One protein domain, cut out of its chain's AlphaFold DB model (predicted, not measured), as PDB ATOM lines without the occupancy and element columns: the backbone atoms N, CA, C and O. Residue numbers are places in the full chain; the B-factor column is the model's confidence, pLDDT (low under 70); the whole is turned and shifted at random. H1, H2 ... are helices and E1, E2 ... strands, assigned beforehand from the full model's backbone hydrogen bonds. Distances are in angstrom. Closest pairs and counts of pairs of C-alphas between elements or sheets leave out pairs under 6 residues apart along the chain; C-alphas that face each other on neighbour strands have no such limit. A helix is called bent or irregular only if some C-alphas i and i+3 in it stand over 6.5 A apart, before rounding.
ATOM      1  N   ALA A 237      14.036  34.718 -17.856       54.06
ATOM      2  CA  ALA A 237      14.502  33.911 -16.731       54.06
ATOM      3  C   ALA A 237      15.147  32.587 -17.184       54.06
ATOM      4  O   ALA A 237      16.204  32.230 -16.684       54.06
ATOM      5  N   TYR A 238      14.600  31.918 -18.206       61.12
ATOM      6  CA  TYR A 238      15.141  30.659 -18.739       61.12
ATOM      7  C   TYR A 238      16.534  30.797 -19.378       61.12
ATOM      8  O   TYR A 238      17.256  29.812 -19.478       61.12
ATOM      9  N   ALA A 239      16.914  32.002 -19.814       58.31
ATOM     10  CA  ALA A 239      18.243  32.290 -20.362       58.31
ATOM     11  C   ALA A 239      19.212  32.909 -19.335       58.31
ATOM     12  O   ALA A 239      20.401  33.014 -19.625       58.31
ATOM     13  N   SER A 240      18.712  33.347 -18.172       58.72
ATOM     14  CA  SER A 240      19.481  34.156 -17.211       58.72
ATOM     15  C   SER A 240      19.643  33.507 -15.833       58.72
ATOM     16  O   SER A 240      20.520  33.935 -15.088       58.72
ATOM     17  N   ASP A 241      18.823  32.511 -15.482       69.81
ATOM     18  CA  ASP A 241      18.804  31.893 -14.154       69.81
ATOM     19  C   ASP A 241      18.922  30.354 -14.234       69.81
ATOM     20  O   ASP A 241      17.965  29.686 -14.641       69.81
ATOM     21  N   PRO A 242      20.071  29.768 -13.836       73.50
ATOM     22  CA  PRO A 242      20.261  28.317 -13.781       73.50
ATOM     23  C   PRO A 242      19.258  27.591 -12.868       73.50
ATOM     24  O   PRO A 242      18.946  26.425 -13.110       73.50
ATOM     25  N   THR A 243      18.687  28.273 -11.867       80.19
ATOM     26  CA  THR A 243      17.730  27.656 -10.930       80.19
ATOM     27  C   THR A 243      16.381  27.328 -11.583       80.19
ATOM     28  O   THR A 243      15.678  26.418 -11.143       80.19
ATOM     29  N   GLU A 244      16.028  27.987 -12.692       83.62
ATOM     30  CA  GLU A 244      14.834  27.640 -13.474       83.62
ATOM     31  C   GLU A 244      15.007  26.331 -14.256       83.62
ATOM     32  O   GLU A 244      14.019  25.637 -14.519       83.62
ATOM     33  N   TRP A 245      16.240  25.969 -14.628       86.50
ATOM     34  CA  TRP A 245      16.525  24.663 -15.230       86.50
ATOM     35  C   TRP A 245      16.379  23.561 -14.189       86.50
ATOM     36  O   TRP A 245      15.736  22.551 -14.460       86.50
ATOM     37  N   GLU A 246      16.896  23.802 -12.984       89.00
ATOM     38  CA  GLU A 246      16.762  22.907 -11.838       89.00
ATOM     39  C   GLU A 246      15.294  22.657 -11.474       89.00
ATOM     40  O   GLU A 246      14.863  21.510 -11.413       89.00
ATOM     41  N   ARG A 247      14.493  23.720 -11.334       87.81
ATOM     42  CA  ARG A 247      13.063  23.611 -11.016       87.81
ATOM     43  C   ARG A 247      12.295  22.812 -12.069       87.81
ATOM     44  O   ARG A 247      11.487  21.953 -11.732       87.81
ATOM     45  N   LYS A 248      12.544  23.087 -13.355       88.00
ATOM     46  CA  LYS A 248      11.912  22.345 -14.459       88.00
ATOM     47  C   LYS A 248      12.373  20.892 -14.510       88.00
ATOM     48  O   LYS A 248      11.587  20.034 -14.897       88.00
ATOM     49  N   PHE A 249      13.624  20.622 -14.155       92.00
ATOM     50  CA  PHE A 249      14.131  19.263 -14.043       92.00
ATOM     51  C   PHE A 249      13.386  18.497 -12.949       92.00
ATOM     52  O   PHE A 249      12.907  17.399 -13.219       92.00
ATOM     53  N   ASP A 250      13.211  19.098 -11.771       91.00
ATOM     54  CA  ASP A 250      12.492  18.479 -10.654       91.00
ATOM     55  C   ASP A 250      11.013  18.227 -11.008       91.00
ATOM     56  O   ASP A 250      10.496  17.141 -10.764       91.00
ATOM     57  N   GLU A 251      10.347  19.163 -11.696       91.06
ATOM     58  CA  GLU A 251       8.981  18.955 -12.214       91.06
ATOM     59  C   GLU A 251       8.892  17.772 -13.191       91.06
ATOM     60  O   GLU A 251       7.951  16.974 -13.139       91.06
ATOM     61  N   CYS A 252       9.860  17.657 -14.105       90.69
ATOM     62  CA  CYS A 252       9.936  16.535 -15.034       90.69
ATOM     63  C   CYS A 252      10.190  15.215 -14.299       90.69
ATOM     64  O   CYS A 252       9.565  14.199 -14.627       90.69
ATOM     65  N   TRP A 253      11.075  15.238 -13.302       93.50
ATOM     66  CA  TRP A 253      11.417  14.077 -12.495       93.50
ATOM     67  C   TRP A 253      10.235  13.599 -11.653       93.50
ATOM     68  O   TRP A 253       9.910  12.421 -11.718       93.50
ATOM     69  N   ASP A 254       9.498  14.491 -10.989       91.62
ATOM     70  CA  ASP A 254       8.296  14.148 -10.213       91.62
ATOM     71  C   ASP A 254       7.244  13.410 -11.055       91.62
ATOM     72  O   ASP A 254       6.516  12.534 -10.573       91.62
ATOM     73  N   VAL A 255       7.107  13.791 -12.329       90.38
ATOM     74  CA  VAL A 255       6.194  13.129 -13.267       90.38
ATOM     75  C   VAL A 255       6.745  11.769 -13.691       90.38
ATOM     76  O   VAL A 255       5.979  10.805 -13.743       90.38
ATOM     77  N   ALA A 256       8.042  11.682 -13.990       90.81
ATOM     78  CA  ALA A 256       8.705  10.438 -14.365       90.81
ATOM     79  C   ALA A 256       8.685   9.417 -13.216       90.81
ATOM     80  O   ALA A 256       8.267   8.280 -13.419       90.81
ATOM     81  N   GLU A 257       9.033   9.837 -12.003       91.44
ATOM     82  CA  GLU A 257       9.059   9.020 -10.791       91.44
ATOM     83  C   GLU A 257       7.679   8.428 -10.489       91.44
ATOM     84  O   GLU A 257       7.543   7.217 -10.355       91.44
ATOM     85  N   LYS A 258       6.606   9.228 -10.573       88.56
ATOM     86  CA  LYS A 258       5.228   8.715 -10.442       88.56
ATOM     87  C   LYS A 258       4.860   7.653 -11.480       88.56
ATOM     88  O   LYS A 258       3.931   6.883 -11.243       88.56
ATOM     89  N   ILE A 259       5.482   7.645 -12.659       86.25
ATOM     90  CA  ILE A 259       5.251   6.616 -13.688       86.25
ATOM     91  C   ILE A 259       6.079   5.362 -13.387       86.25
ATOM     92  O   ILE A 259       5.582   4.251 -13.588       86.25
ATOM     93  N   LEU A 260       7.306   5.538 -12.894       85.75
ATOM     94  CA  LEU A 260       8.193   4.450 -12.493       85.75
ATOM     95  C   LEU A 260       7.620   3.693 -11.281       85.75
ATOM     96  O   LEU A 260       7.456   2.475 -11.351       85.75
ATOM     97  N   ASP A 261       7.185   4.409 -10.243       82.50
ATOM     98  CA  ASP A 261       6.704   3.834  -8.976       82.50
ATOM     99  C   ASP A 261       5.340   3.139  -9.106       82.50
ATOM    100  O   ASP A 261       5.042   2.173  -8.403       82.50
ATOM    101  N   LYS A 262       4.506   3.568 -10.065       73.06
ATOM    102  CA  LYS A 262       3.231   2.896 -10.381       73.06
ATOM    103  C   LYS A 262       3.406   1.425 -10.756       73.06
ATOM    104  O   LYS A 262       2.446   0.670 -10.654       73.06
ATOM    105  N   LYS A 263       4.597   1.028 -11.207       58.97
ATOM    106  CA  LYS A 263       4.918  -0.348 -11.589       58.97
ATOM    107  C   LYS A 263       5.399  -1.201 -10.414       58.97
ATOM    108  O   LYS A 263       5.158  -2.402 -10.421       58.97
ATOM    109  N   GLU A 264       6.024  -0.604  -9.399       52.00
ATOM    110  CA  GLU A 264       6.497  -1.338  -8.214       52.00
ATOM    111  C   GLU A 264       5.343  -1.866  -7.343       52.00
ATOM    112  O   GLU A 264       5.514  -2.832  -6.603       52.00
ATOM    113  N   CYS A 265       4.150  -1.273  -7.456       43.50
ATOM    114  CA  CYS A 265       3.003  -1.589  -6.603       43.50
ATOM    115  C   CYS A 265       2.071  -2.706  -7.115       43.50
ATOM    116  O   CYS A 265       1.123  -3.029  -6.403       43.50
ATOM    117  N   ASP A 266       2.294  -3.298  -8.296       47.88
ATOM    118  CA  ASP A 266       1.344  -4.266  -8.888       47.88
ATOM    119  C   ASP A 266       2.025  -5.594  -9.307       47.88
ATOM    120  O   ASP A 266       2.243  -5.849 -10.493       47.88
ATOM    121  N   PRO A 267       2.418  -6.455  -8.342       45.69
ATOM    122  CA  PRO A 267       3.051  -7.746  -8.628       45.69
ATOM    123  C   PRO A 267       2.070  -8.878  -9.010       45.69
ATOM    124  O   PRO A 267       2.517  -9.920  -9.480       45.69
ATOM    125  N   ALA A 276      -6.778  -4.209 -23.315       55.59
ATOM    126  CA  ALA A 276      -6.763  -3.014 -24.170       55.59
ATOM    127  C   ALA A 276      -6.654  -1.681 -23.398       55.59
ATOM    128  O   ALA A 276      -5.951  -0.764 -23.830       55.59
ATOM    129  N   ARG A 277      -7.323  -1.560 -22.239       57.78
ATOM    130  CA  ARG A 277      -7.247  -0.356 -21.386       57.78
ATOM    131  C   ARG A 277      -5.883  -0.264 -20.704       57.78
ATOM    132  O   ARG A 277      -5.306   0.821 -20.643       57.78
ATOM    133  N   ASN A 278      -5.355  -1.403 -20.263       62.38
ATOM    134  CA  ASN A 278      -4.016  -1.490 -19.700       62.38
ATOM    135  C   ASN A 278      -2.958  -1.210 -20.780       62.38
ATOM    136  O   ASN A 278      -2.055  -0.422 -20.526       62.38
ATOM    137  N   LEU A 279      -3.120  -1.714 -22.013       66.44
ATOM    138  CA  LEU A 279      -2.247  -1.422 -23.163       66.44
ATOM    139  C   LEU A 279      -2.120   0.076 -23.429       66.44
ATOM    140  O   LEU A 279      -1.016   0.595 -23.578       66.44
ATOM    141  N   HIS A 280      -3.263   0.766 -23.491       69.50
ATOM    142  CA  HIS A 280      -3.297   2.200 -23.746       69.50
ATOM    143  C   HIS A 280      -2.659   2.976 -22.590       69.50
ATOM    144  O   HIS A 280      -1.883   3.896 -22.830       69.50
ATOM    145  N   SER A 281      -2.911   2.559 -21.344       73.69
ATOM    146  CA  SER A 281      -2.272   3.133 -20.156       73.69
ATOM    147  C   SER A 281      -0.749   2.938 -20.157       73.69
ATOM    148  O   SER A 281      -0.017   3.884 -19.877       73.69
ATOM    149  N   TYR A 282      -0.255   1.748 -20.520       73.56
ATOM    150  CA  TYR A 282       1.178   1.456 -20.624       73.56
ATOM    151  C   TYR A 282       1.840   2.232 -21.763       73.56
ATOM    152  O   TYR A 282       2.889   2.834 -21.557       73.56
ATOM    153  N   SER A 283       1.216   2.276 -22.942       76.00
ATOM    154  CA  SER A 283       1.715   3.055 -24.078       76.00
ATOM    155  C   SER A 283       1.752   4.551 -23.764       76.00
ATOM    156  O   SER A 283       2.737   5.209 -24.081       76.00
ATOM    157  N   LEU A 284       0.711   5.095 -23.124       78.38
ATOM    158  CA  LEU A 284       0.649   6.507 -22.745       78.38
ATOM    159  C   LEU A 284       1.680   6.840 -21.660       78.38
ATOM    160  O   LEU A 284       2.380   7.844 -21.767       78.38
ATOM    161  N   GLY A 285       1.812   5.975 -20.649       81.38
ATOM    162  CA  GLY A 285       2.843   6.091 -19.618       81.38
ATOM    163  C   GLY A 285       4.253   6.049 -20.207       81.38
ATOM    164  O   GLY A 285       5.081   6.875 -19.845       81.38
ATOM    165  N   MET A 286       4.500   5.161 -21.173       83.69
ATOM    166  CA  MET A 286       5.770   5.062 -21.898       83.69
ATOM    167  C   MET A 286       6.085   6.349 -22.668       83.69
ATOM    168  O   MET A 286       7.168   6.906 -22.507       83.69
ATOM    169  N   THR A 287       5.149   6.849 -23.483       83.94
ATOM    170  CA  THR A 287       5.342   8.090 -24.249       83.94
ATOM    171  C   THR A 287       5.603   9.276 -23.325       83.94
ATOM    172  O   THR A 287       6.506  10.067 -23.589       83.94
ATOM    173  N   GLN A 288       4.865   9.369 -22.216       86.50
ATOM    174  CA  GLN A 288       5.059  10.424 -21.228       86.50
ATOM    175  C   GLN A 288       6.423  10.312 -20.538       86.50
ATOM    176  O   GLN A 288       7.117  11.318 -20.420       86.50
ATOM    177  N   LEU A 289       6.829   9.110 -20.118       88.81
ATOM    178  CA  LEU A 289       8.121   8.870 -19.474       88.81
ATOM    179  C   LEU A 289       9.284   9.233 -20.402       88.81
ATOM    180  O   LEU A 289      10.196   9.941 -19.989       88.81
ATOM    181  N   ILE A 290       9.224   8.812 -21.669       87.50
ATOM    182  CA  ILE A 290      10.232   9.151 -22.681       87.50
ATOM    183  C   ILE A 290      10.277  10.664 -22.910       87.50
ATOM    184  O   ILE A 290      11.361  11.233 -22.979       87.50
ATOM    185  N   ALA A 291       9.125  11.335 -22.998       87.31
ATOM    186  CA  ALA A 291       9.078  12.785 -23.173       87.31
ATOM    187  C   ALA A 291       9.719  13.532 -21.991       87.31
ATOM    188  O   ALA A 291      10.503  14.458 -22.208       87.31
ATOM    189  N   GLN A 292       9.434  13.110 -20.751       88.69
ATOM    190  CA  GLN A 292      10.080  13.681 -19.566       88.69
ATOM    191  C   GLN A 292      11.580  13.384 -19.551       88.69
ATOM    192  O   GLN A 292      12.368  14.298 -19.331       88.69
ATOM    193  N   LEU A 293      11.994  12.151 -19.862       91.62
ATOM    194  CA  LEU A 293      13.405  11.776 -19.929       91.62
ATOM    195  C   LEU A 293      14.175  12.617 -20.947       91.62
ATOM    196  O   LEU A 293      15.230  13.153 -20.615       91.62
ATOM    197  N   THR A 294      13.644  12.782 -22.156       88.38
ATOM    198  CA  THR A 294      14.261  13.617 -23.193       88.38
ATOM    199  C   THR A 294      14.410  15.061 -22.719       88.38
ATOM    200  O   THR A 294      15.486  15.636 -22.857       88.38
ATOM    201  N   ARG A 295      13.374  15.635 -22.093       86.94
ATOM    202  CA  ARG A 295      13.415  17.005 -21.562       86.94
ATOM    203  C   ARG A 295      14.429  17.162 -20.425       86.94
ATOM    204  O   ARG A 295      15.172  18.138 -20.407       86.94
ATOM    205  N   MET A 296      14.504  16.193 -19.516       90.38
ATOM    206  CA  MET A 296      15.526  16.161 -18.466       90.38
ATOM    207  C   MET A 296      16.936  16.074 -19.056       90.38
ATOM    208  O   MET A 296      17.830  16.772 -18.590       90.38
ATOM    209  N   CYS A 297      17.134  15.268 -20.103       89.44
ATOM    210  CA  CYS A 297      18.426  15.163 -20.780       89.44
ATOM    211  C   CYS A 297      18.796  16.464 -21.504       89.44
ATOM    212  O   CYS A 297      19.943  16.873 -21.427       89.44
ATOM    213  N   GLN A 298      17.850  17.169 -22.132       87.88
ATOM    214  CA  GLN A 298      18.112  18.498 -22.706       87.88
ATOM    215  C   GLN A 298      18.561  19.501 -21.633       87.88
ATOM    216  O   GLN A 298      19.550  20.202 -21.824       87.88
ATOM    217  N   LEU A 299      17.873  19.549 -20.485       88.12
ATOM    218  CA  LEU A 299      18.257  20.414 -19.360       88.12
ATOM    219  C   LEU A 299      19.641  20.044 -18.807       88.12
ATOM    220  O   LEU A 299      20.447  20.928 -18.524       88.12
ATOM    221  N   LEU A 300      19.938  18.745 -18.723       89.19
ATOM    222  CA  LEU A 300      21.255  18.237 -18.355       89.19
ATOM    223  C   LEU A 300      22.337  18.712 -19.336       89.19
ATOM    224  O   LEU A 300      23.371  19.221 -18.912       89.19
ATOM    225  N   MET A 301      22.094  18.586 -20.645       86.69
ATOM    226  CA  MET A 301      23.042  19.030 -21.670       86.69
ATOM    227  C   MET A 301      23.230  20.548 -21.651       86.69
ATOM    228  O   MET A 301      24.347  21.025 -21.846       86.69
ATOM    229  N   MET A 302      22.178  21.317 -21.370       84.56
ATOM    230  CA  MET A 302      22.282  22.766 -21.182       84.56
ATOM    231  C   MET A 302      23.187  23.124 -19.998       84.56
ATOM    232  O   MET A 302      24.067  23.968 -20.155       84.56
ATOM    233  N   GLU A 303      23.021  22.470 -18.844       86.25
ATOM    234  CA  GLU A 303      23.872  22.694 -17.668       86.25
ATOM    235  C   GLU A 303      25.335  22.336 -17.955       86.25
ATOM    236  O   GLU A 303      26.227  23.159 -17.743       86.25
ATOM    237  N   VAL A 304      25.581  21.139 -18.490       83.75
ATOM    238  CA  VAL A 304      26.931  20.639 -18.782       83.75
ATOM    239  C   VAL A 304      27.656  21.529 -19.795       83.75
ATOM    240  O   VAL A 304      28.846  21.797 -19.646       83.75
ATOM    241  N   ASN A 305      26.950  22.028 -20.813       81.81
ATOM    242  CA  ASN A 305      27.539  22.904 -21.827       81.81
ATOM    243  C   ASN A 305      27.697  24.362 -21.367       81.81
ATOM    244  O   ASN A 305      28.497  25.094 -21.950       81.81
ATOM    245  N   ALA A 306      26.951  24.804 -20.351       80.69
ATOM    246  CA  ALA A 306      27.073  26.151 -19.796       80.69
ATOM    247  C   ALA A 306      28.313  26.316 -18.897       80.69
ATOM    248  O   ALA A 306      28.742  27.444 -18.642       80.69
ATOM    249  N   GLN A 307      28.895  25.216 -18.412       72.50
ATOM    250  CA  GLN A 307      30.040  25.250 -17.508       72.50
ATOM    251  C   GLN A 307      31.379  25.343 -18.272       72.50
ATOM    252  O   GLN A 307      31.617  24.584 -19.211       72.50
ATOM    253  N   PRO A 308      32.293  26.256 -17.878       64.25
ATOM    254  CA  PRO A 308      33.595  26.419 -18.537       64.25
ATOM    255  C   PRO A 308      34.592  25.298 -18.199       64.25
ATOM    256  O   PRO A 308      35.526  25.049 -18.961       64.25
ATOM    257  N   GLU A 309      34.395  24.623 -17.065       67.81
ATOM    258  CA  GLU A 309      35.205  23.508 -16.578       67.81
ATOM    259  C   GLU A 309      34.312  22.282 -16.332       67.81
ATOM    260  O   GLU A 309      33.129  22.455 -16.036       67.81
ATOM    261  N   PRO A 310      34.850  21.051 -16.439       70.62
ATOM    262  CA  PRO A 310      34.111  19.826 -16.151       70.62
ATOM    263  C   PRO A 310      33.812  19.720 -14.651       70.62
ATOM    264  O   PRO A 310      34.561  19.095 -13.898       70.62
ATOM    265  N   ALA A 311      32.723  20.344 -14.215       76.25
ATOM    266  CA  ALA A 311      32.216  20.259 -12.857       76.25
ATOM    267  C   ALA A 311      30.894  19.486 -12.831       76.25
ATOM    268  O   ALA A 311      30.193  19.345 -13.832       76.25
ATOM    269  N   ILE A 312      30.567  18.940 -11.662       82.50
ATOM    270  CA  ILE A 312      29.268  18.311 -11.449       82.50
ATOM    271  C   ILE A 312      28.302  19.423 -11.046       82.50
ATOM    272  O   ILE A 312      28.409  19.971  -9.949       82.50
ATOM    273  N   GLY A 313      27.413  19.792 -11.966       85.69
ATOM    274  CA  GLY A 313      26.311  20.706 -11.686       85.69
ATOM    275  C   GLY A 313      25.191  20.041 -10.877       85.69
ATOM    276  O   GLY A 313      25.154  18.813 -10.772       85.69
ATOM    277  N   PRO A 314      24.286  20.827 -10.274       88.56
ATOM    278  CA  PRO A 314      23.174  20.309  -9.480       88.56
ATOM    279  C   PRO A 314      22.234  19.374 -10.256       88.56
ATOM    280  O   PRO A 314      21.744  18.405  -9.672       88.56
ATOM    281  N   ILE A 315      21.992  19.609 -11.552       90.56
ATOM    282  CA  ILE A 315      21.180  18.701 -12.376       90.56
ATOM    283  C   ILE A 315      21.933  17.390 -12.595       90.56
ATOM    284  O   ILE A 315      21.359  16.325 -12.372       90.56
ATOM    285  N   LEU A 316      23.215  17.442 -12.967       90.31
ATOM    286  CA  LEU A 316      24.047  16.246 -13.136       90.31
ATOM    287  C   LEU A 316      24.179  15.434 -11.835       90.31
ATOM    288  O   LEU A 316      24.070  14.207 -11.866       90.31
ATOM    289  N   ASP A 317      24.350  16.101 -10.691       91.12
ATOM    290  CA  ASP A 317      24.418  15.466  -9.369       91.12
ATOM    291  C   ASP A 317      23.115  14.735  -9.022       91.12
ATOM    292  O   ASP A 317      23.132  13.559  -8.639       91.12
ATOM    293  N   ARG A 318      21.963  15.387  -9.234       89.88
ATOM    294  CA  ARG A 318      20.649  14.754  -9.047       89.88
ATOM    295  C   ARG A 318      20.433  13.599 -10.019       89.88
ATOM    296  O   ARG A 318      19.963  12.541  -9.604       89.88
ATOM    297  N   TYR A 319      20.835  13.761 -11.277       91.69
ATOM    298  CA  TYR A 319      20.739  12.723 -12.302       91.69
ATOM    299  C   TYR A 319      21.512  11.454 -11.910       91.69
ATOM    300  O   TYR A 319      21.014  10.337 -12.079       91.69
ATOM    301  N   PHE A 320      22.713  11.618 -11.346       91.94
ATOM    302  CA  PHE A 320      23.537  10.517 -10.845       91.94
ATOM    303  C   PHE A 320      22.989   9.913  -9.556       91.94
ATOM    304  O   PHE A 320      22.910   8.689  -9.450       91.94
ATOM    305  N   THR A 321      22.584  10.748  -8.599       91.81
ATOM    306  CA  THR A 321      22.066  10.306  -7.297       91.81
ATOM    307  C   THR A 321      20.797   9.472  -7.454       91.81
ATOM    308  O   THR A 321      20.667   8.426  -6.823       91.81
ATOM    309  N   GLN A 322      19.896   9.890  -8.345       90.38
ATOM    310  CA  GLN A 322      18.647   9.182  -8.632       90.38
ATOM    311  C   GLN A 322      18.815   8.006  -9.606       90.38
ATOM    312  O   GLN A 322      17.854   7.275  -9.843       90.38
ATOM    313  N   GLN A 323      20.012   7.817 -10.180       91.00
ATOM    314  CA  GLN A 323      20.315   6.778 -11.175       91.00
ATOM    315  C   GLN A 323      19.247   6.701 -12.276       91.00
ATOM    316  O   GLN A 323      18.749   5.628 -12.619       91.00
ATOM    317  N   ILE A 324      18.877   7.864 -12.820       92.69
ATOM    318  CA  ILE A 324      17.696   8.029 -13.679       92.69
ATOM    319  C   ILE A 324      17.703   7.047 -14.858       92.69
ATOM    320  O   ILE A 324      16.700   6.381 -15.112       92.69
ATOM    321  N   MET A 325      18.839   6.911 -15.550       92.94
ATOM    322  CA  MET A 325      18.953   6.001 -16.697       92.94
ATOM    323  C   MET A 325      18.816   4.531 -16.312       92.94
ATOM    324  O   MET A 325      18.230   3.767 -17.076       92.94
ATOM    325  N   GLU A 326      19.310   4.143 -15.137       91.62
ATOM    326  CA  GLU A 326      19.191   2.775 -14.633       91.62
ATOM    327  C   GLU A 326      17.722   2.458 -14.316       91.62
ATOM    328  O   GLU A 326      17.176   1.487 -14.838       91.62
ATOM    329  N   ARG A 327      17.041   3.345 -13.571       91.94
ATOM    330  CA  ARG A 327      15.617   3.188 -13.215       91.94
ATOM    331  C   ARG A 327      14.722   3.122 -14.453       91.94
ATOM    332  O   ARG A 327      13.828   2.277 -14.527       91.94
ATOM    333  N   VAL A 328      14.959   3.981 -15.451       91.75
ATOM    334  CA  VAL A 328      14.181   3.946 -16.700       91.75
ATOM    335  C   VAL A 328      14.473   2.677 -17.502       91.75
ATOM    336  O   VAL A 328      13.541   2.081 -18.047       91.75
ATOM    337  N   LEU A 329      15.732   2.236 -17.577       91.06
ATOM    338  CA  LEU A 329      16.086   1.010 -18.291       91.06
ATOM    339  C   LEU A 329      15.461  -0.230 -17.633       91.06
ATOM    340  O   LEU A 329      14.895  -1.068 -18.337       91.06
ATOM    341  N   ASP A 330      15.497  -0.326 -16.304       89.56
ATOM    342  CA  ASP A 330      14.866  -1.416 -15.551       89.56
ATOM    343  C   ASP A 330      13.355  -1.454 -15.788       89.56
ATOM    344  O   ASP A 330      12.784  -2.513 -16.074       89.56
ATOM    345  N   TRP A 331      12.709  -0.287 -15.765       89.31
ATOM    346  CA  TRP A 331      11.297  -0.168 -16.098       89.31
ATOM    347  C   TRP A 331      11.006  -0.614 -17.540       89.31
ATOM    348  O   TRP A 331      10.038  -1.353 -17.768       89.31
ATOM    349  N   ALA A 332      11.849  -0.217 -18.500       87.38
ATOM    350  CA  ALA A 332      11.688  -0.501 -19.926       87.38
ATOM    351  C   ALA A 332      11.854  -1.990 -20.265       87.38
ATOM    352  O   ALA A 332      11.082  -2.529 -21.057       87.38
ATOM    353  N   ILE A 333      12.808  -2.688 -19.644       86.12
ATOM    354  CA  ILE A 333      13.028  -4.131 -19.866       86.12
ATOM    355  C   ILE A 333      11.821  -4.958 -19.405       86.12
ATOM    356  O   ILE A 333      11.486  -5.979 -20.007       86.12
ATOM    357  N   GLN A 334      11.142  -4.496 -18.356       83.50
ATOM    358  CA  GLN A 334       9.974  -5.148 -17.775       83.50
ATOM    359  C   GLN A 334       8.656  -4.808 -18.505       83.50
ATOM    360  O   GLN A 334       7.582  -5.164 -18.026       83.50
ATOM    361  N   VAL A 335       8.665  -3.991 -19.563       81.62
ATOM    362  CA  VAL A 335       7.444  -3.633 -20.312       81.62
ATOM    363  C   VAL A 335       6.998  -4.822 -21.189       81.62
ATOM    364  O   VAL A 335       7.845  -5.643 -21.555       81.62
ATOM    365  N   PRO A 336       5.707  -4.950 -21.561       79.50
ATOM    366  CA  PRO A 336       5.261  -6.010 -22.467       79.50
ATOM    367  C   PRO A 336       6.040  -6.059 -23.791       79.50
ATOM    368  O   PRO A 336       6.412  -5.020 -24.338       79.50
ATOM    369  N   ASP A 337       6.236  -7.259 -24.346       79.19
ATOM    370  CA  ASP A 337       7.151  -7.499 -25.477       79.19
ATOM    371  C   ASP A 337       6.897  -6.618 -26.708       79.19
ATOM    372  O   ASP A 337       7.844  -6.188 -27.364       79.19
ATOM    373  N   PHE A 338       5.640  -6.274 -26.996       78.06
ATOM    374  CA  PHE A 338       5.290  -5.432 -28.144       78.06
ATOM    375  C   PHE A 338       5.715  -3.954 -27.989       78.06
ATOM    376  O   PHE A 338       5.835  -3.258 -28.996       78.06
ATOM    377  N   LEU A 339       5.960  -3.462 -26.764       78.81
ATOM    378  CA  LEU A 339       6.461  -2.098 -26.499       78.81
ATOM    379  C   LEU A 339       7.989  -2.030 -26.408       78.81
ATOM    380  O   LEU A 339       8.556  -0.939 -26.518       78.81
ATOM    381  N   LYS A 340       8.666  -3.175 -26.235       84.50
ATOM    382  CA  LYS A 340      10.130  -3.238 -26.112       84.50
ATOM    383  C   LYS A 340      10.859  -2.588 -27.298       84.50
ATOM    384  O   LYS A 340      11.735  -1.770 -27.027       84.50
ATOM    385  N   PRO A 341      10.492  -2.823 -28.579       83.81
ATOM    386  CA  PRO A 341      11.168  -2.177 -29.710       83.81
ATOM    387  C   PRO A 341      11.063  -0.647 -29.688       83.81
ATOM    388  O   PRO A 341      12.020   0.052 -30.020       83.81
ATOM    389  N   THR A 342       9.915  -0.117 -29.260       83.94
ATOM    390  CA  THR A 342       9.689   1.330 -29.152       83.94
ATOM    391  C   THR A 342      10.512   1.937 -28.018       83.94
ATOM    392  O   THR A 342      11.112   2.995 -28.196       83.94
ATOM    393  N   CYS A 343      10.600   1.246 -26.877       86.44
ATOM    394  CA  CYS A 343      11.456   1.647 -25.760       86.44
ATOM    395  C   CYS A 343      12.941   1.619 -26.143       86.44
ATOM    396  O   CYS A 343      13.664   2.560 -25.831       86.44
ATOM    397  N   GLN A 344      13.389   0.579 -26.854       88.69
ATOM    398  CA  GLN A 344      14.762   0.477 -27.358       88.69
ATOM    399  C   GLN A 344      15.110   1.664 -28.251       88.69
ATOM    400  O   GLN A 344      16.094   2.351 -27.995       88.69
ATOM    401  N   LEU A 345      14.278   1.946 -29.260       88.38
ATOM    402  CA  LEU A 345      14.482   3.089 -30.146       88.38
ATOM    403  C   LEU A 345      14.538   4.403 -29.358       88.38
ATOM    404  O   LEU A 345      15.448   5.198 -29.565       88.38
ATOM    405  N   ALA A 346      13.599   4.626 -28.440       87.25
ATOM    406  CA  ALA A 346      13.552   5.847 -27.647       87.25
ATOM    407  C   ALA A 346      14.795   6.034 -26.764       87.25
ATOM    408  O   ALA A 346      15.365   7.121 -26.738       87.25
ATOM    409  N   LEU A 347      15.256   4.979 -26.087       91.06
ATOM    410  CA  LEU A 347      16.463   5.042 -25.262       91.06
ATOM    411  C   LEU A 347      17.722   5.250 -26.106       91.06
ATOM    412  O   LEU A 347      18.572   6.052 -25.729       91.06
ATOM    413  N   ILE A 348      17.817   4.610 -27.277       91.19
ATOM    414  CA  ILE A 348      18.901   4.867 -28.235       91.19
ATOM    415  C   ILE A 348      18.915   6.348 -28.628       91.19
ATOM    416  O   ILE A 348      19.973   6.968 -28.604       91.19
ATOM    417  N   ARG A 349      17.753   6.943 -28.927       89.38
ATOM    418  CA  ARG A 349      17.642   8.373 -29.261       89.38
ATOM    419  C   ARG A 349      18.051   9.296 -28.115       89.38
ATOM    420  O   ARG A 349      18.696  10.310 -28.362       89.38
ATOM    421  N   VAL A 350      17.711   8.951 -26.875       90.44
ATOM    422  CA  VAL A 350      18.154   9.711 -25.694       90.44
ATOM    423  C   VAL A 350      19.677   9.662 -25.566       90.44
ATOM    424  O   VAL A 350      20.305  10.691 -25.328       90.44
ATOM    425  N   TYR A 351      20.299   8.507 -25.802       90.62
ATOM    426  CA  TYR A 351      21.758   8.423 -25.837       90.62
ATOM    427  C   TYR A 351      22.372   9.151 -27.041       90.62
ATOM    428  O   TYR A 351      23.415   9.778 -26.876       90.62
ATOM    429  N   GLU A 352      21.735   9.147 -28.220       88.38
ATOM    430  CA  GLU A 352      22.177   9.981 -29.351       88.38
ATOM    431  C   GLU A 352      22.212  11.462 -28.951       88.38
ATOM    432  O   GLU A 352      23.178  12.155 -29.264       88.38
ATOM    433  N   LEU A 353      21.197  11.951 -28.227       87.12
ATOM    434  CA  LEU A 353      21.148  13.321 -27.709       87.12
ATOM    435  C   LEU A 353      22.317  13.599 -26.750       87.12
ATOM    436  O   LEU A 353      23.083  14.531 -26.977       87.12
ATOM    437  N   ILE A 354      22.503  12.752 -25.731       87.12
ATOM    438  CA  ILE A 354      23.565  12.910 -24.720       87.12
ATOM    439  C   ILE A 354      24.957  12.938 -25.373       87.12
ATOM    440  O   ILE A 354      25.811  13.750 -25.014       87.12
ATOM    441  N   VAL A 355      25.205  12.055 -26.346       85.12
ATOM    442  CA  VAL A 355      26.512  11.960 -27.011       85.12
ATOM    443  C   VAL A 355      26.716  13.096 -28.015       85.12
ATOM    444  O   VAL A 355      27.811  13.662 -28.068       85.12
ATOM    445  N   SER A 356      25.692  13.463 -28.792       80.69
ATOM    446  CA  SER A 356      25.797  14.508 -29.821       80.69
ATOM    447  C   SER A 356      25.939  15.916 -29.251       80.69
ATOM    448  O   SER A 356      26.794  16.663 -29.724       80.69
ATOM    449  N   GLU A 357      25.169  16.255 -28.215       69.62
ATOM    450  CA  GLU A 357      25.162  17.593 -27.619       69.62
ATOM    451  C   GLU A 357      26.306  17.819 -26.623       69.62
ATOM    452  O   GLU A 357      26.441  18.913 -26.083       69.62
ATOM    453  N   SER A 358      27.163  16.821 -26.373       62.84
ATOM    454  CA  SER A 358      28.384  16.986 -25.569       62.84
ATOM    455  C   SER A 358      29.442  17.749 -26.384       62.84
ATOM    456  O   SER A 358      30.404  17.190 -26.915       62.84
ATOM    457  N   HIS A 359      29.217  19.046 -26.597       55.34
ATOM    458  CA  HIS A 359      30.020  19.878 -27.500       55.34
ATOM    459  C   HIS A 359      31.327  20.377 -26.880       55.34
ATOM    460  O   HIS A 359      32.231  20.805 -27.602       55.34
ATOM    461  N   THR A 360      31.475  20.299 -25.562       53.41
ATOM    462  CA  THR A 360      32.715  20.661 -24.883       53.41
ATOM    463  C   THR A 360      33.693  19.488 -24.914       53.41
ATOM    464  O   THR A 360      33.437  18.411 -24.382       53.41
ATOM    465  N   GLN A 361      34.875  19.719 -25.491       54.38
ATOM    466  CA  GLN A 361      36.016  18.785 -25.505       54.38
ATOM    467  C   GLN A 361      36.499  18.371 -24.094       54.38
ATOM    468  O   GLN A 361      37.428  17.579 -23.976       54.38
ATOM    469  N   ASN A 362      35.872  18.893 -23.033       52.75
ATOM    470  CA  ASN A 362      36.323  18.785 -21.653       52.75
ATOM    471  C   ASN A 362      35.409  17.932 -20.749       52.75
ATOM    472  O   ASN A 362      35.878  17.526 -19.689       52.75
ATOM    473  N   HIS A 363      34.152  17.630 -21.120       69.75
ATOM    474  CA  HIS A 363      33.250  16.837 -20.261       69.75
ATOM    475  C   HIS A 363      32.414  15.806 -21.040       69.75
ATOM    476  O   HIS A 363      31.261  16.035 -21.402       69.75
ATOM    477  N   CYS A 364      32.998  14.633 -21.297       79.31
ATOM    478  CA  CYS A 364      32.267  13.499 -21.862       79.31
ATOM    479  C   CYS A 364      31.498  12.756 -20.755       79.31
ATOM    480  O   CYS A 364      32.100  12.117 -19.894       79.31
ATOM    481  N   LEU A 365      30.163  12.776 -20.802       84.69
ATOM    482  CA  LEU A 365      29.326  12.107 -19.792       84.69
ATOM    483  C   LEU A 365      29.501  10.578 -19.761       84.69
ATOM    484  O   LEU A 365      29.240   9.948 -18.738       84.69
ATOM    485  N   LEU A 366      30.011   9.980 -20.844       85.25
ATOM    486  CA  LEU A 366      30.278   8.538 -20.940       85.25
ATOM    487  C   LEU A 366      31.441   8.065 -20.051       85.25
ATOM    488  O   LEU A 366      31.626   6.862 -19.891       85.25
ATOM    489  N   VAL A 367      32.217   8.979 -19.456       83.94
ATOM    490  CA  VAL A 367      33.242   8.635 -18.451       83.94
ATOM    491  C   VAL A 367      32.581   8.202 -17.131       83.94
ATOM    492  O   VAL A 367      33.160   7.455 -16.339       83.94
ATOM    493  N   HIS A 368      31.352   8.657 -16.877       86.31
ATOM    494  CA  HIS A 368      30.655   8.421 -15.621       86.31
ATOM    495  C   HIS A 368      29.845   7.120 -15.664       86.31
ATOM    496  O   HIS A 368      28.954   6.934 -16.491       86.31
ATOM    497  N   LYS A 369      30.111   6.229 -14.698       86.12
ATOM    498  CA  LYS A 369      29.434   4.926 -14.558       86.12
ATOM    499  C   LYS A 369      27.895   4.994 -14.565       86.12
ATOM    500  O   LYS A 369      27.315   4.129 -15.215       86.12
ATOM    501  N   PRO A 370      27.225   5.978 -13.920       87.81
ATOM    502  CA  PRO A 370      25.759   6.080 -13.944       87.81
ATOM    503  C   PRO A 370      25.146   6.296 -15.337       87.81
ATOM    504  O   PRO A 370      23.955   6.078 -15.510       87.81
ATOM    505  N   ILE A 371      25.945   6.719 -16.324       89.44
ATOM    506  CA  ILE A 371      25.528   6.874 -17.727       89.44
ATOM    507  C   ILE A 371      26.048   5.703 -18.565       89.44
ATOM    508  O   ILE A 371      25.326   5.129 -19.374       89.44
ATOM    509  N   LEU A 372      27.311   5.329 -18.357       88.56
ATOM    510  CA  LEU A 372      27.974   4.282 -19.124       88.56
ATOM    511  C   LEU A 372      27.359   2.893 -18.903       88.56
ATOM    512  O   LEU A 372      27.135   2.161 -19.860       88.56
ATOM    513  N   ASN A 373      27.092   2.507 -17.655       89.31
ATOM    514  CA  ASN A 373      26.594   1.167 -17.346       89.31
ATOM    515  C   ASN A 373      25.212   0.896 -17.970       89.31
ATOM    516  O   ASN A 373      25.081  -0.118 -18.663       89.31
ATOM    517  N   PRO A 374      24.205   1.781 -17.819       90.50
ATOM    518  CA  PRO A 374      22.929   1.587 -18.501       90.50
ATOM    519  C   PRO A 374      23.053   1.615 -20.032       90.50
ATOM    520  O   PRO A 374      22.288   0.929 -20.707       90.50
ATOM    521  N   LEU A 375      24.033   2.322 -20.612       91.00
ATOM    522  CA  LEU A 375      24.312   2.260 -22.054       91.00
ATOM    523  C   LEU A 375      24.800   0.868 -22.482       91.00
ATOM    524  O   LEU A 375      24.309   0.314 -23.465       91.00
ATOM    525  N   LEU A 376      25.740   0.281 -21.738       88.50
ATOM    526  CA  LEU A 376      26.238  -1.070 -22.015       88.50
ATOM    527  C   LEU A 376      25.123  -2.113 -21.856       88.50
ATOM    528  O   LEU A 376      24.946  -2.965 -22.726       88.50
ATOM    529  N   ARG A 377      24.299  -1.993 -20.806       89.69
ATOM    530  CA  ARG A 377      23.109  -2.839 -20.618       89.69
ATOM    531  C   ARG A 377      22.097  -2.680 -21.759       89.69
ATOM    532  O   ARG A 377      21.509  -3.671 -22.187       89.69
ATOM    533  N   LEU A 378      21.903  -1.461 -22.272       89.69
ATOM    534  CA  LEU A 378      21.057  -1.197 -23.440       89.69
ATOM    535  C   LEU A 378      21.602  -1.901 -24.690       89.69
ATOM    536  O   LEU A 378      20.823  -2.510 -25.417       89.69
ATOM    537  N   PHE A 379      22.916  -1.871 -24.922       87.75
ATOM    538  CA  PHE A 379      23.534  -2.587 -26.041       87.75
ATOM    539  C   PHE A 379      23.288  -4.090 -25.970       87.75
ATOM    540  O   PHE A 379      22.818  -4.671 -26.948       87.75
ATOM    541  N   GLU A 380      23.507  -4.700 -24.806       85.12
ATOM    542  CA  GLU A 380      23.213  -6.121 -24.625       85.12
ATOM    543  C   GLU A 380      21.717  -6.433 -24.789       85.12
ATOM    544  O   GLU A 380      21.340  -7.482 -25.314       85.12
ATOM    545  N   TRP A 381      20.834  -5.543 -24.325       85.88
ATOM    546  CA  TRP A 381      19.390  -5.721 -24.465       85.88
ATOM    547  C   TRP A 381      18.947  -5.654 -25.928       85.88
ATOM    548  O   TRP A 381      18.130  -6.470 -26.361       85.88
ATOM    549  N   CYS A 382      19.500  -4.719 -26.700       83.06
ATOM    550  CA  CYS A 382      19.246  -4.627 -28.128       83.06
ATOM    551  C   CYS A 382      19.837  -5.826 -28.888       83.06
ATOM    552  O   CYS A 382      19.202  -6.294 -29.824       83.06
ATOM    553  N   GLU A 383      20.996  -6.357 -28.481       76.81
ATOM    554  CA  GLU A 383      21.626  -7.526 -29.121       76.81
ATOM    555  C   GLU A 383      20.816  -8.815 -28.907       76.81
ATOM    556  O   GLU A 383      20.649  -9.617 -29.827       76.81
ATOM    557  N   ARG A 384      20.282  -9.010 -27.694       71.81
ATOM    558  CA  ARG A 384      19.447 -10.175 -27.349       71.81
ATOM    559  C   ARG A 384      18.055 -10.117 -27.975       71.81
ATOM    560  O   ARG A 384      17.430 -11.160 -28.162       71.81
ATOM    561  N   ALA A 385      17.548  -8.922 -28.264       62.22
ATOM    562  CA  ALA A 385      16.309  -8.769 -29.004       62.22
ATOM    563  C   ALA A 385      16.570  -9.094 -30.482       62.22
ATOM    564  O   ALA A 385      17.422  -8.478 -31.114       62.22
ATOM    565  N   ASP A 386      15.799 -10.015 -31.065       54.12
ATOM    566  CA  ASP A 386      15.882 -10.443 -32.479       54.12
ATOM    567  C   ASP A 386      15.777  -9.281 -33.511       54.12
ATOM    568  O   ASP A 386      15.862  -9.510 -34.713       54.12
ATOM    569  N   GLY A 387      15.593  -8.029 -33.062       51.53
ATOM    570  CA  GLY A 387      15.497  -6.808 -33.864       51.53
ATOM    571  C   GLY A 387      16.817  -6.120 -34.240       51.53
ATOM    572  O   GLY A 387      16.766  -5.195 -35.046       51.53
ATOM    573  N   LEU A 388      17.972  -6.533 -33.695       53.34
ATOM    574  CA  LEU A 388      19.298  -6.145 -34.222       53.34
ATOM    575  C   LEU A 388      19.890  -7.195 -35.172       53.34
ATOM    576  O   LEU A 388      20.993  -7.004 -35.694       53.34
ATOM    577  N   ARG A 389      19.194  -8.320 -35.395       55.72
ATOM    578  CA  ARG A 389      19.582  -9.246 -36.455       55.72
ATOM    579  C   ARG A 389      19.134  -8.647 -37.778       55.72
ATOM    580  O   ARG A 389      17.928  -8.470 -37.955       55.72
ATOM    581  N   PRO A 390      20.074  -8.390 -38.699       52.53
ATOM    582  CA  PRO A 390      19.748  -7.745 -39.949       52.53
ATOM    583  C   PRO A 390      18.602  -8.481 -40.647       52.53
ATOM    584  O   PRO A 390      18.620  -9.703 -40.854       52.53
ATOM    585  N   ASN A 391      17.522  -7.744 -40.879       51.56
ATOM    586  CA  ASN A 391      16.270  -8.321 -41.324       51.56
ATOM    587  C   ASN A 391      16.478  -8.928 -42.724       51.56
ATOM    588  O   ASN A 391      16.744  -8.202 -43.683       51.56
ATOM    589  N   LYS A 392      16.272 -10.246 -42.886       50.28
ATOM    590  CA  LYS A 392      16.389 -10.963 -44.182       50.28
ATOM    591  C   LYS A 392      15.505 -10.386 -45.309       50.28
ATOM    592  O   LYS A 392      15.623 -10.815 -46.454       50.28
ATOM    593  N   LEU A 393      14.617  -9.436 -44.992       49.38
ATOM    594  CA  LEU A 393      13.744  -8.711 -45.918       49.38
ATOM    595  C   LEU A 393      14.301  -7.365 -46.437       49.38
ATOM    596  O   LEU A 393      13.601  -6.665 -47.163       49.38
ATOM    597  N   GLY A 394      15.558  -7.015 -46.153       50.91
ATOM    598  CA  GLY A 394      16.307  -6.039 -46.957       50.91
ATOM    599  C   GLY A 394      16.130  -4.553 -46.621       50.91
ATOM    600  O   GLY A 394      16.732  -3.727 -47.309       50.91
ATOM    601  N   HIS A 395      15.388  -4.194 -45.568       53.25
ATOM    602  CA  HIS A 395      15.325  -2.817 -45.062       53.25
ATOM    603  C   HIS A 395      15.662  -2.746 -43.567       53.25
ATOM    604  O   HIS A 395      14.977  -3.402 -42.779       53.25
ATOM    605  N   PRO A 396      16.657  -1.928 -43.164       61.41
ATOM    606  CA  PRO A 396      16.992  -1.763 -41.759       61.41
ATOM    607  C   PRO A 396      15.865  -1.036 -41.022       61.41
ATOM    608  O   PRO A 396      15.355  -0.008 -41.494       61.41
ATOM    609  N   SER A 397      15.482  -1.571 -39.866       71.44
ATOM    610  CA  SER A 397      14.501  -0.977 -38.962       71.44
ATOM    611  C   SER A 397      14.973   0.396 -38.471       71.44
ATOM    612  O   SER A 397      16.163   0.725 -38.498       71.44
ATOM    613  N   ALA A 398      14.038   1.236 -38.013       74.81
ATOM    614  CA  ALA A 398      14.397   2.526 -37.419       74.81
ATOM    615  C   ALA A 398      15.362   2.345 -36.233       74.81
ATOM    616  O   ALA A 398      16.325   3.098 -36.111       74.81
ATOM    617  N   THR A 399      15.153   1.307 -35.420       79.44
ATOM    618  CA  THR A 399      16.023   0.947 -34.293       79.44
ATOM    619  C   THR A 399      17.446   0.636 -34.751       79.44
ATOM    620  O   THR A 399      18.378   1.214 -34.207       79.44
ATOM    621  N   GLU A 400      17.631  -0.179 -35.795       78.75
ATOM    622  CA  GLU A 400      18.963  -0.504 -36.338       78.75
ATOM    623  C   GLU A 400      19.683   0.735 -36.885       78.75
ATOM    624  O   GLU A 400      20.869   0.934 -36.624       78.75
ATOM    625  N   LYS A 401      18.968   1.609 -37.607       81.06
ATOM    626  CA  LYS A 401      19.548   2.860 -38.128       81.06
ATOM    627  C   LYS A 401      20.083   3.741 -37.001       81.06
ATOM    628  O   LYS A 401      21.220   4.200 -37.085       81.06
ATOM    629  N   HIS A 402      19.287   3.951 -35.954       82.06
ATOM    630  CA  HIS A 402      19.679   4.783 -34.815       82.06
ATOM    631  C   HIS A 402      20.749   4.131 -33.948       82.06
ATOM    632  O   HIS A 402      21.678   4.788 -33.492       82.06
ATOM    633  N   PHE A 403      20.709   2.809 -33.819       85.06
ATOM    634  CA  PHE A 403      21.764   2.064 -33.152       85.06
ATOM    635  C   PHE A 403      23.123   2.267 -33.839       85.06
ATOM    636  O   PHE A 403      24.110   2.594 -33.182       85.06
ATOM    637  N   VAL A 404      23.177   2.172 -35.173       82.44
ATOM    638  CA  VAL A 404      24.407   2.421 -35.945       82.44
ATOM    639  C   VAL A 404      24.868   3.880 -35.835       82.44
ATOM    640  O   VAL A 404      26.073   4.131 -35.755       82.44
ATOM    641  N   VAL A 405      23.941   4.845 -35.815       82.88
ATOM    642  CA  VAL A 405      24.268   6.268 -35.613       82.88
ATOM    643  C   VAL A 405      24.892   6.488 -34.237       82.88
ATOM    644  O   VAL A 405      25.968   7.085 -34.163       82.88
ATOM    645  N   LEU A 406      24.288   5.950 -33.175       85.75
ATOM    646  CA  LEU A 406      24.810   6.033 -31.812       85.75
ATOM    647  C   LEU A 406      26.207   5.402 -31.695       85.75
ATOM    648  O   LEU A 406      27.129   6.037 -31.183       85.75
ATOM    649  N   LEU A 407      26.407   4.194 -32.238       85.19
ATOM    650  CA  LEU A 407      27.729   3.549 -32.261       85.19
ATOM    651  C   LEU A 407      28.767   4.413 -32.995       85.19
ATOM    652  O   LEU A 407      29.902   4.545 -32.541       85.19
ATOM    653  N   ASN A 408      28.388   5.042 -34.111       82.00
ATOM    654  CA  ASN A 408      29.277   5.923 -34.865       82.00
ATOM    655  C   ASN A 408      29.622   7.217 -34.104       82.00
ATOM    656  O   ASN A 408      30.766   7.674 -34.152       82.00
ATOM    657  N   GLN A 409      28.661   7.801 -33.384       83.31
ATOM    658  CA  GLN A 409      28.900   8.965 -32.525       83.31
ATOM    659  C   GLN A 409      29.881   8.621 -31.398       83.31
ATOM    660  O   GLN A 409      30.851   9.350 -31.186       83.31
ATOM    661  N   ILE A 410      29.705   7.465 -30.750       83.75
ATOM    662  CA  ILE A 410      30.621   6.977 -29.710       83.75
ATOM    663  C   ILE A 410      32.020   6.725 -30.290       83.75
ATOM    664  O   ILE A 410      33.007   7.170 -29.711       83.75
ATOM    665  N   CYS A 411      32.129   6.097 -31.468       78.38
ATOM    666  CA  CYS A 411      33.408   5.927 -32.171       78.38
ATOM    667  C   CYS A 411      34.114   7.261 -32.442       78.38
ATOM    668  O   CYS A 411      35.334   7.347 -32.322       78.38
ATOM    669  N   THR A 412      33.355   8.299 -32.797       79.56
ATOM    670  CA  THR A 412      33.907   9.636 -33.045       79.56
ATOM    671  C   THR A 412      34.455  10.234 -31.748       79.56
ATOM    672  O   THR A 412      35.595  10.688 -31.724       79.56
ATOM    673  N   LYS A 413      33.714  10.125 -30.635       77.00
ATOM    674  CA  LYS A 413      34.176  10.563 -29.306       77.00
ATOM    675  C   LYS A 413      35.403   9.798 -28.805       77.00
ATOM    676  O   LYS A 413      36.299  10.396 -28.220       77.00
ATOM    677  N   LEU A 414      35.496   8.501 -29.088       77.62
ATOM    678  CA  LEU A 414      36.671   7.682 -28.765       77.62
ATOM    679  C   LEU A 414      37.913   8.057 -29.585       77.62
ATOM    680  O   LEU A 414      39.039   7.894 -29.116       77.62
ATOM    681  N   ALA A 415      37.726   8.533 -30.820       76.12
ATOM    682  CA  ALA A 415      38.825   9.031 -31.641       76.12
ATOM    683  C   ALA A 415      39.368  10.373 -31.118       76.12
ATOM    684  O   ALA A 415      40.564  10.639 -31.254       76.12
ATOM    685  N   GLU A 416      38.499  11.189 -30.514       75.81
ATOM    686  CA  GLU A 416      38.847  12.466 -29.881       75.81
ATOM    687  C   GLU A 416      39.557  12.264 -28.530       75.81
ATOM    688  O   GLU A 416      40.593  12.888 -28.295       75.81
ATOM    689  N   ASP A 417      39.066  11.354 -27.678       72.50
ATOM    690  CA  ASP A 417      39.647  11.055 -26.363       72.50
ATOM    691  C   ASP A 417      39.983   9.564 -26.198       72.50
ATOM    692  O   ASP A 417      39.121   8.699 -26.025       72.50
ATOM    693  N   ARG A 418      41.287   9.264 -26.181       73.06
ATOM    694  CA  ARG A 418      41.808   7.895 -26.048       73.06
ATOM    695  C   ARG A 418      41.569   7.284 -24.670       73.06
ATOM    696  O   ARG A 418      41.624   6.062 -24.556       73.06
ATOM    697  N   THR A 419      41.334   8.085 -23.630       76.81
ATOM    698  CA  THR A 419      41.085   7.561 -22.275       76.81
ATOM    699  C   THR A 419      39.750   6.825 -22.193       76.81
ATOM    700  O   THR A 419      39.627   5.857 -21.442       76.81
ATOM    701  N   LEU A 420      38.792   7.200 -23.052       74.31
ATOM    702  CA  LEU A 420      37.482   6.566 -23.144       74.31
ATOM    703  C   LEU A 420      37.552   5.101 -23.595       74.31
ATOM    704  O   LEU A 420      36.673   4.314 -23.249       74.31
ATOM    705  N   LEU A 421      38.606   4.710 -24.321       75.25
ATOM    706  CA  LEU A 421      38.773   3.342 -24.818       75.25
ATOM    707  C   LEU A 421      38.724   2.310 -23.690       75.25
ATOM    708  O   LEU A 421      38.091   1.270 -23.855       75.25
ATOM    709  N   HIS A 422      39.316   2.619 -22.533       74.00
ATOM    710  CA  HIS A 422      39.361   1.714 -21.381       74.00
ATOM    711  C   HIS A 422      37.975   1.305 -20.865       74.00
ATOM    712  O   HIS A 422      37.844   0.234 -20.283       74.00
ATOM    713  N   PHE A 423      36.946   2.121 -21.096       75.62
ATOM    714  CA  PHE A 423      35.589   1.868 -20.616       75.62
ATOM    715  C   PHE A 423      34.755   0.968 -21.540       75.62
ATOM    716  O   PHE A 423      33.741   0.431 -21.108       75.62
ATOM    717  N   PHE A 424      35.177   0.787 -22.797       74.50
ATOM    718  CA  PHE A 424      34.446   0.022 -23.820       74.50
ATOM    719  C   PHE A 424      35.126  -1.306 -24.203       74.50
ATOM    720  O   PHE A 424      34.686  -1.984 -25.139       74.50
ATOM    721  N   PHE A 425      36.187  -1.696 -23.490       69.62
ATOM    722  CA  PHE A 425      36.739  -3.048 -23.548       69.62
ATOM    723  C   PHE A 425      36.015  -3.941 -22.538       69.62
ATOM    724  O   PHE A 425      36.052  -3.681 -21.337       69.62
ATOM    725  N   SER A 426      35.370  -5.001 -23.024       56.84
ATOM    726  CA  SER A 426      34.894  -6.087 -22.165       56.84
ATOM    727  C   SER A 426      35.976  -7.148 -22.053       56.84
ATOM    728  O   SER A 426      36.458  -7.656 -23.064       56.84
ATOM    729  N   CYS A 427      36.342  -7.499 -20.822       42.56
ATOM    730  CA  CYS A 427      37.186  -8.653 -20.544       42.56
ATOM    731  C   CYS A 427      36.262  -9.857 -20.315       42.56
ATOM    732  O   CYS A 427      35.951 -10.219 -19.181       42.56
ATOM    733  N   THR A 428      35.744 -10.426 -21.398       43.41
ATOM    734  CA  THR A 428      34.990 -11.685 -21.361       43.41
ATOM    735  C   THR A 428      35.857 -12.764 -22.003       43.41
ATOM    736  O   THR A 428      36.292 -12.610 -23.140       43.41
ATOM    737  N   ASP A 429      36.153 -13.827 -21.252       38.22
ATOM    738  CA  ASP A 429      36.888 -15.023 -21.700       38.22
ATOM    739  C   ASP A 429      38.325 -14.808 -22.222       38.22
ATOM    740  O   ASP A 429      38.784 -15.485 -23.143       38.22
ATOM    741  N   GLY A 430      39.090 -13.900 -21.603       45.34
ATOM    742  CA  GLY A 430      40.542 -13.800 -21.828       45.34
ATOM    743  C   GLY A 430      40.965 -13.178 -23.165       45.34
ATOM    744  O   GLY A 430      42.153 -13.197 -23.490       45.34
ATOM    745  N   ALA A 431      40.024 -12.601 -23.915       45.59
ATOM    746  CA  ALA A 431      40.286 -11.733 -25.055       45.59
ATOM    747  C   ALA A 431      39.662 -10.354 -24.794       45.59
ATOM    748  O   ALA A 431      38.471 -10.255 -24.510       45.59
ATOM    749  N   ASP A 432      40.458  -9.288 -24.901       54.75
ATOM    750  CA  ASP A 432      39.957  -7.916 -24.790       54.75
ATOM    751  C   ASP A 432      39.133  -7.584 -26.042       54.75
ATOM    752  O   ASP A 432      39.664  -7.162 -27.074       54.75
ATOM    753  N   GLN A 433      37.820  -7.811 -25.969       60.81
ATOM    754  CA  GLN A 433      36.913  -7.528 -27.070       60.81
ATOM    755  C   GLN A 433      36.357  -6.111 -26.928       60.81
ATOM    756  O   GLN A 433      35.736  -5.729 -25.933       60.81
ATOM    757  N   PHE A 434      36.591  -5.307 -27.959       72.12
ATOM    758  CA  PHE A 434      36.071  -3.953 -28.032       72.12
ATOM    759  C   PHE A 434      34.590  -3.996 -28.453       72.12
ATOM    760  O   PHE A 434      34.259  -4.369 -29.587       72.12
ATOM    761  N   ILE A 435      33.693  -3.655 -27.520       72.06
ATOM    762  CA  ILE A 435      32.238  -3.888 -27.616       72.06
ATOM    763  C   ILE A 435      31.646  -3.155 -28.824       72.06
ATOM    764  O   ILE A 435      30.936  -3.744 -29.635       72.06
ATOM    765  N   VAL A 436      32.003  -1.881 -28.996       71.56
ATOM    766  CA  VAL A 436      31.449  -1.011 -30.046       71.56
ATOM    767  C   VAL A 436      31.759  -1.554 -31.444       71.56
ATOM    768  O   VAL A 436      30.886  -1.577 -32.308       71.56
ATOM    769  N   PHE A 437      32.980  -2.045 -31.676       70.94
ATOM    770  CA  PHE A 437      33.351  -2.621 -32.972       70.94
ATOM    771  C   PHE A 437      32.693  -3.981 -33.208       70.94
ATOM    772  O   PHE A 437      32.268  -4.267 -34.325       70.94
ATOM    773  N   SER A 438      32.541  -4.781 -32.155       74.69
ATOM    774  CA  SER A 438      31.852  -6.076 -32.211       74.69
ATOM    775  C   SER A 438      30.385  -5.926 -32.607       74.69
ATOM    776  O   SER A 438      29.905  -6.661 -33.463       74.69
ATOM    777  N   LEU A 439      29.712  -4.911 -32.063       71.31
ATOM    778  CA  LEU A 439      28.328  -4.575 -32.396       71.31
ATOM    779  C   LEU A 439      28.183  -3.938 -33.782       71.31
ATOM    780  O   LEU A 439      27.144  -4.080 -34.417       71.31
ATOM    781  N   LEU A 440      29.214  -3.245 -34.274       70.75
ATOM    782  CA  LEU A 440      29.189  -2.602 -35.589       70.75
ATOM    783  C   LEU A 440      29.451  -3.588 -36.737       70.75
ATOM    784  O   LEU A 440      28.943  -3.381 -37.839       70.75
ATOM    785  N   ILE A 441      30.229  -4.650 -36.489       67.50
ATOM    786  CA  ILE A 441      30.613  -5.657 -37.489       67.50
ATOM    787  C   ILE A 441      29.395  -6.174 -38.281       67.50
ATOM    788  O   ILE A 441      29.407  -6.005 -39.500       67.50
ATOM    789  N   PRO A 442      28.322  -6.714 -37.667       64.25
ATOM    790  CA  PRO A 442      27.190  -7.284 -38.406       64.25
ATOM    791  C   PRO A 442      26.549  -6.318 -39.414       64.25
ATOM    792  O   PRO A 442      26.202  -6.721 -40.523       64.25
ATOM    793  N   PHE A 443      26.466  -5.029 -39.073       61.50
ATOM    794  CA  PHE A 443      25.864  -3.999 -39.928       61.50
ATOM    795  C   PHE A 443      26.756  -3.583 -41.106       61.50
ATOM    796  O   PHE A 443      26.252  -3.120 -42.129       61.50
ATOM    797  N   LEU A 444      28.076  -3.759 -40.994       58.88
ATOM    798  CA  LEU A 444      29.019  -3.455 -42.075       58.88
ATOM    799  C   LEU A 444      29.000  -4.523 -43.179       58.88
ATOM    800  O   LEU A 444      29.198  -4.190 -44.344       58.88
ATOM    801  N   TYR A 445      28.748  -5.789 -42.838       54.09
ATOM    802  CA  TYR A 445      28.790  -6.900 -43.799       54.09
ATOM    803  C   TYR A 445      27.558  -6.996 -44.706       54.09
ATOM    804  O   TYR A 445      27.680  -7.417 -45.860       54.09
ATOM    805  N   GLU A 446      26.377  -6.591 -44.236       50.06
ATOM    806  CA  GLU A 446      25.140  -6.801 -44.998       50.06
ATOM    807  C   GLU A 446      24.879  -5.735 -46.075       50.06
ATOM    808  O   GLU A 446      24.423  -6.064 -47.176       50.06
ATOM    809  N   GLN A 447      25.291  -4.478 -45.846       46.50
ATOM    810  CA  GLN A 447      25.281  -3.454 -46.904       46.50
ATOM    811  C   GLN A 447      26.180  -3.848 -48.088       46.50
ATOM    812  O   GLN A 447      25.870  -3.556 -49.245       46.50
ATOM    813  N   VAL A 448      27.262  -4.585 -47.816       37.94
ATOM    814  CA  VAL A 448      28.169  -5.112 -48.841       37.94
ATOM    815  C   VAL A 448      27.512  -6.245 -49.635       37.94
ATOM    816  O   VAL A 448      27.716  -6.323 -50.844       37.94
ATOM    817  N   SER A 449      26.658  -7.074 -49.021       32.12
ATOM    818  CA  SER A 449      25.960  -8.163 -49.731       32.12
ATOM    819  C   SER A 449      24.895  -7.641 -50.707       32.12
ATOM    820  O   SER A 449      24.682  -8.231 -51.767       32.12
ATOM    821  N   GLN A 450      24.238  -6.525 -50.375       36.09
ATOM    822  CA  GLN A 450      23.317  -5.833 -51.287       36.09
ATOM    823  C   GLN A 450      24.058  -5.097 -52.414       36.09
ATOM    824  O   GLN A 450      23.584  -5.107 -53.547       36.09
ATOM    825  N   CYS A 451      25.239  -4.530 -52.143       32.94
ATOM    826  CA  CYS A 451      26.050  -3.849 -53.157       32.94
ATOM    827  C   CYS A 451      26.779  -4.825 -54.107       32.94
ATOM    828  O   CYS A 451      26.940  -4.534 -55.289       32.94
ATOM    829  N   MET A 452      27.175  -6.010 -53.621       30.91
ATOM    830  CA  MET A 452      27.842  -7.050 -54.420       30.91
ATOM    831  C   MET A 452      26.908  -7.810 -55.371       30.91
ATOM    832  O   MET A 452      27.390  -8.389 -56.337       30.91
ATOM    833  N   LYS A 453      25.580  -7.777 -55.178       30.62
ATOM    834  CA  LYS A 453      24.622  -8.346 -56.150       30.62
ATOM    835  C   LYS A 453      24.479  -7.523 -57.442       30.62
ATOM    836  O   LYS A 453      23.766  -7.952 -58.343       30.62
ATOM    837  N   GLY A 454      25.115  -6.351 -57.529       31.58
ATOM    838  CA  GLY A 454      25.025  -5.447 -58.681       31.58
ATOM    839  C   GLY A 454      26.279  -5.354 -59.553       31.58
ATOM    840  O   GLY A 454      26.279  -4.560 -60.488       31.58
TER     841      GLY A 454
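What this domain is: This is residues 237 to 267 and 276 to 454 of the 477 residues of the protein "POPLD domain protein" of Ancylostoma ceylanicum (UniProt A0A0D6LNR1). The model is a slab of helices in two layers: H2, H5 and H7 side by side in one, H3, H6 and H8 side by side in the other, the two layers running opposite ways. H4 sits by H2 and H3, H1 is at the corner before H2, and beyond H8 come H9, the small hairpin E1 and E2, and H10. The printed part has 210 residues, with ten named helices and two strands in the order H1 to H9, E1, E2, H10; the class is mostly helix, and the two-stranded sheet is antiparallel. The whole is compact, radius of gyration of the C-alphas 18.5 A, spanning 58 by 49 by 37 A.

Where its parts are: H1, residues 237 to 240, begins at C-alpha 237 (14.502, 33.911, -16.731). H2 is residues 242 to 264, 33.2 A; H3, 276 to 306, 44.9 A; H4, 314 to 321; H5, 324 to 333; H6, 340 to 356, 24.0 A; H7, 369 to 384, 22.2 A; H8, 398 to 416, 27.4 A; H9, 418 to 423. E1 is residues 425 to 428 and E2 residues 431 to 434. H10, residues 435 to 452, 27.3 A, ends at C-alpha 452 (27.842, -7.050, -54.420); it is only just irregular, with C-alphas 439 and 442 6.7 A apart.

How they stand to each other: H2, H3, H5, H6 and H7 form an up-and-down bundle, each running against the one before it in the chain. H2 and H3 touch, opposite ways at a shallow tilt of 28 degrees, closest C-alphas Cys 252 and Gln 292, 5.4 A. H1 and H2 only just touch, with 3 pairs of C-alphas within 8 A, and only at the corner. H4 touches H3 at Leu 300 and Ile 315, closest C-alphas, 6.0 A. H5 and H7 touch, the same way at 17 degrees, closest C-alphas Glu 326 and Pro 374, 5.5 A. H6 touches H8, the same way at a shallow tilt of 27 degrees, closest C-alphas Leu 345 and Thr 399, 4.9 A. H8 touches H10 with residues 404 to 411 alone, closest C-alphas Leu 407 and Val 436, 6.3 A; H9 is close to H8 but not clearly touching. In the hairpin E1 and E2, N 426 and O 433 are 3.0 A apart, within hydrogen-bond range. Every O i to N i+4 pair is within hydrogen-bond range in H3, H4, H5, H6 and H8; H2 has 16 of 19, H7 11 of 12, H10 9 of 14 and H9 0 of 2, with 3 of 3 O i to N i+3 pairs; H1 is too short.

The domain as a whole: The C-alphas of Ala 237 and Lys 453, the two farthest apart, are 58.7 A apart. Residues 268 to 275 are not printed, a gap of 19.0 A between C-alphas 267 and 276. The links H6 to H7 and H7 to H8 are long. Mean pLDDT of the printed part is 75.5; 59 residues are under 70, among them 385 to 396 and 441 to 454.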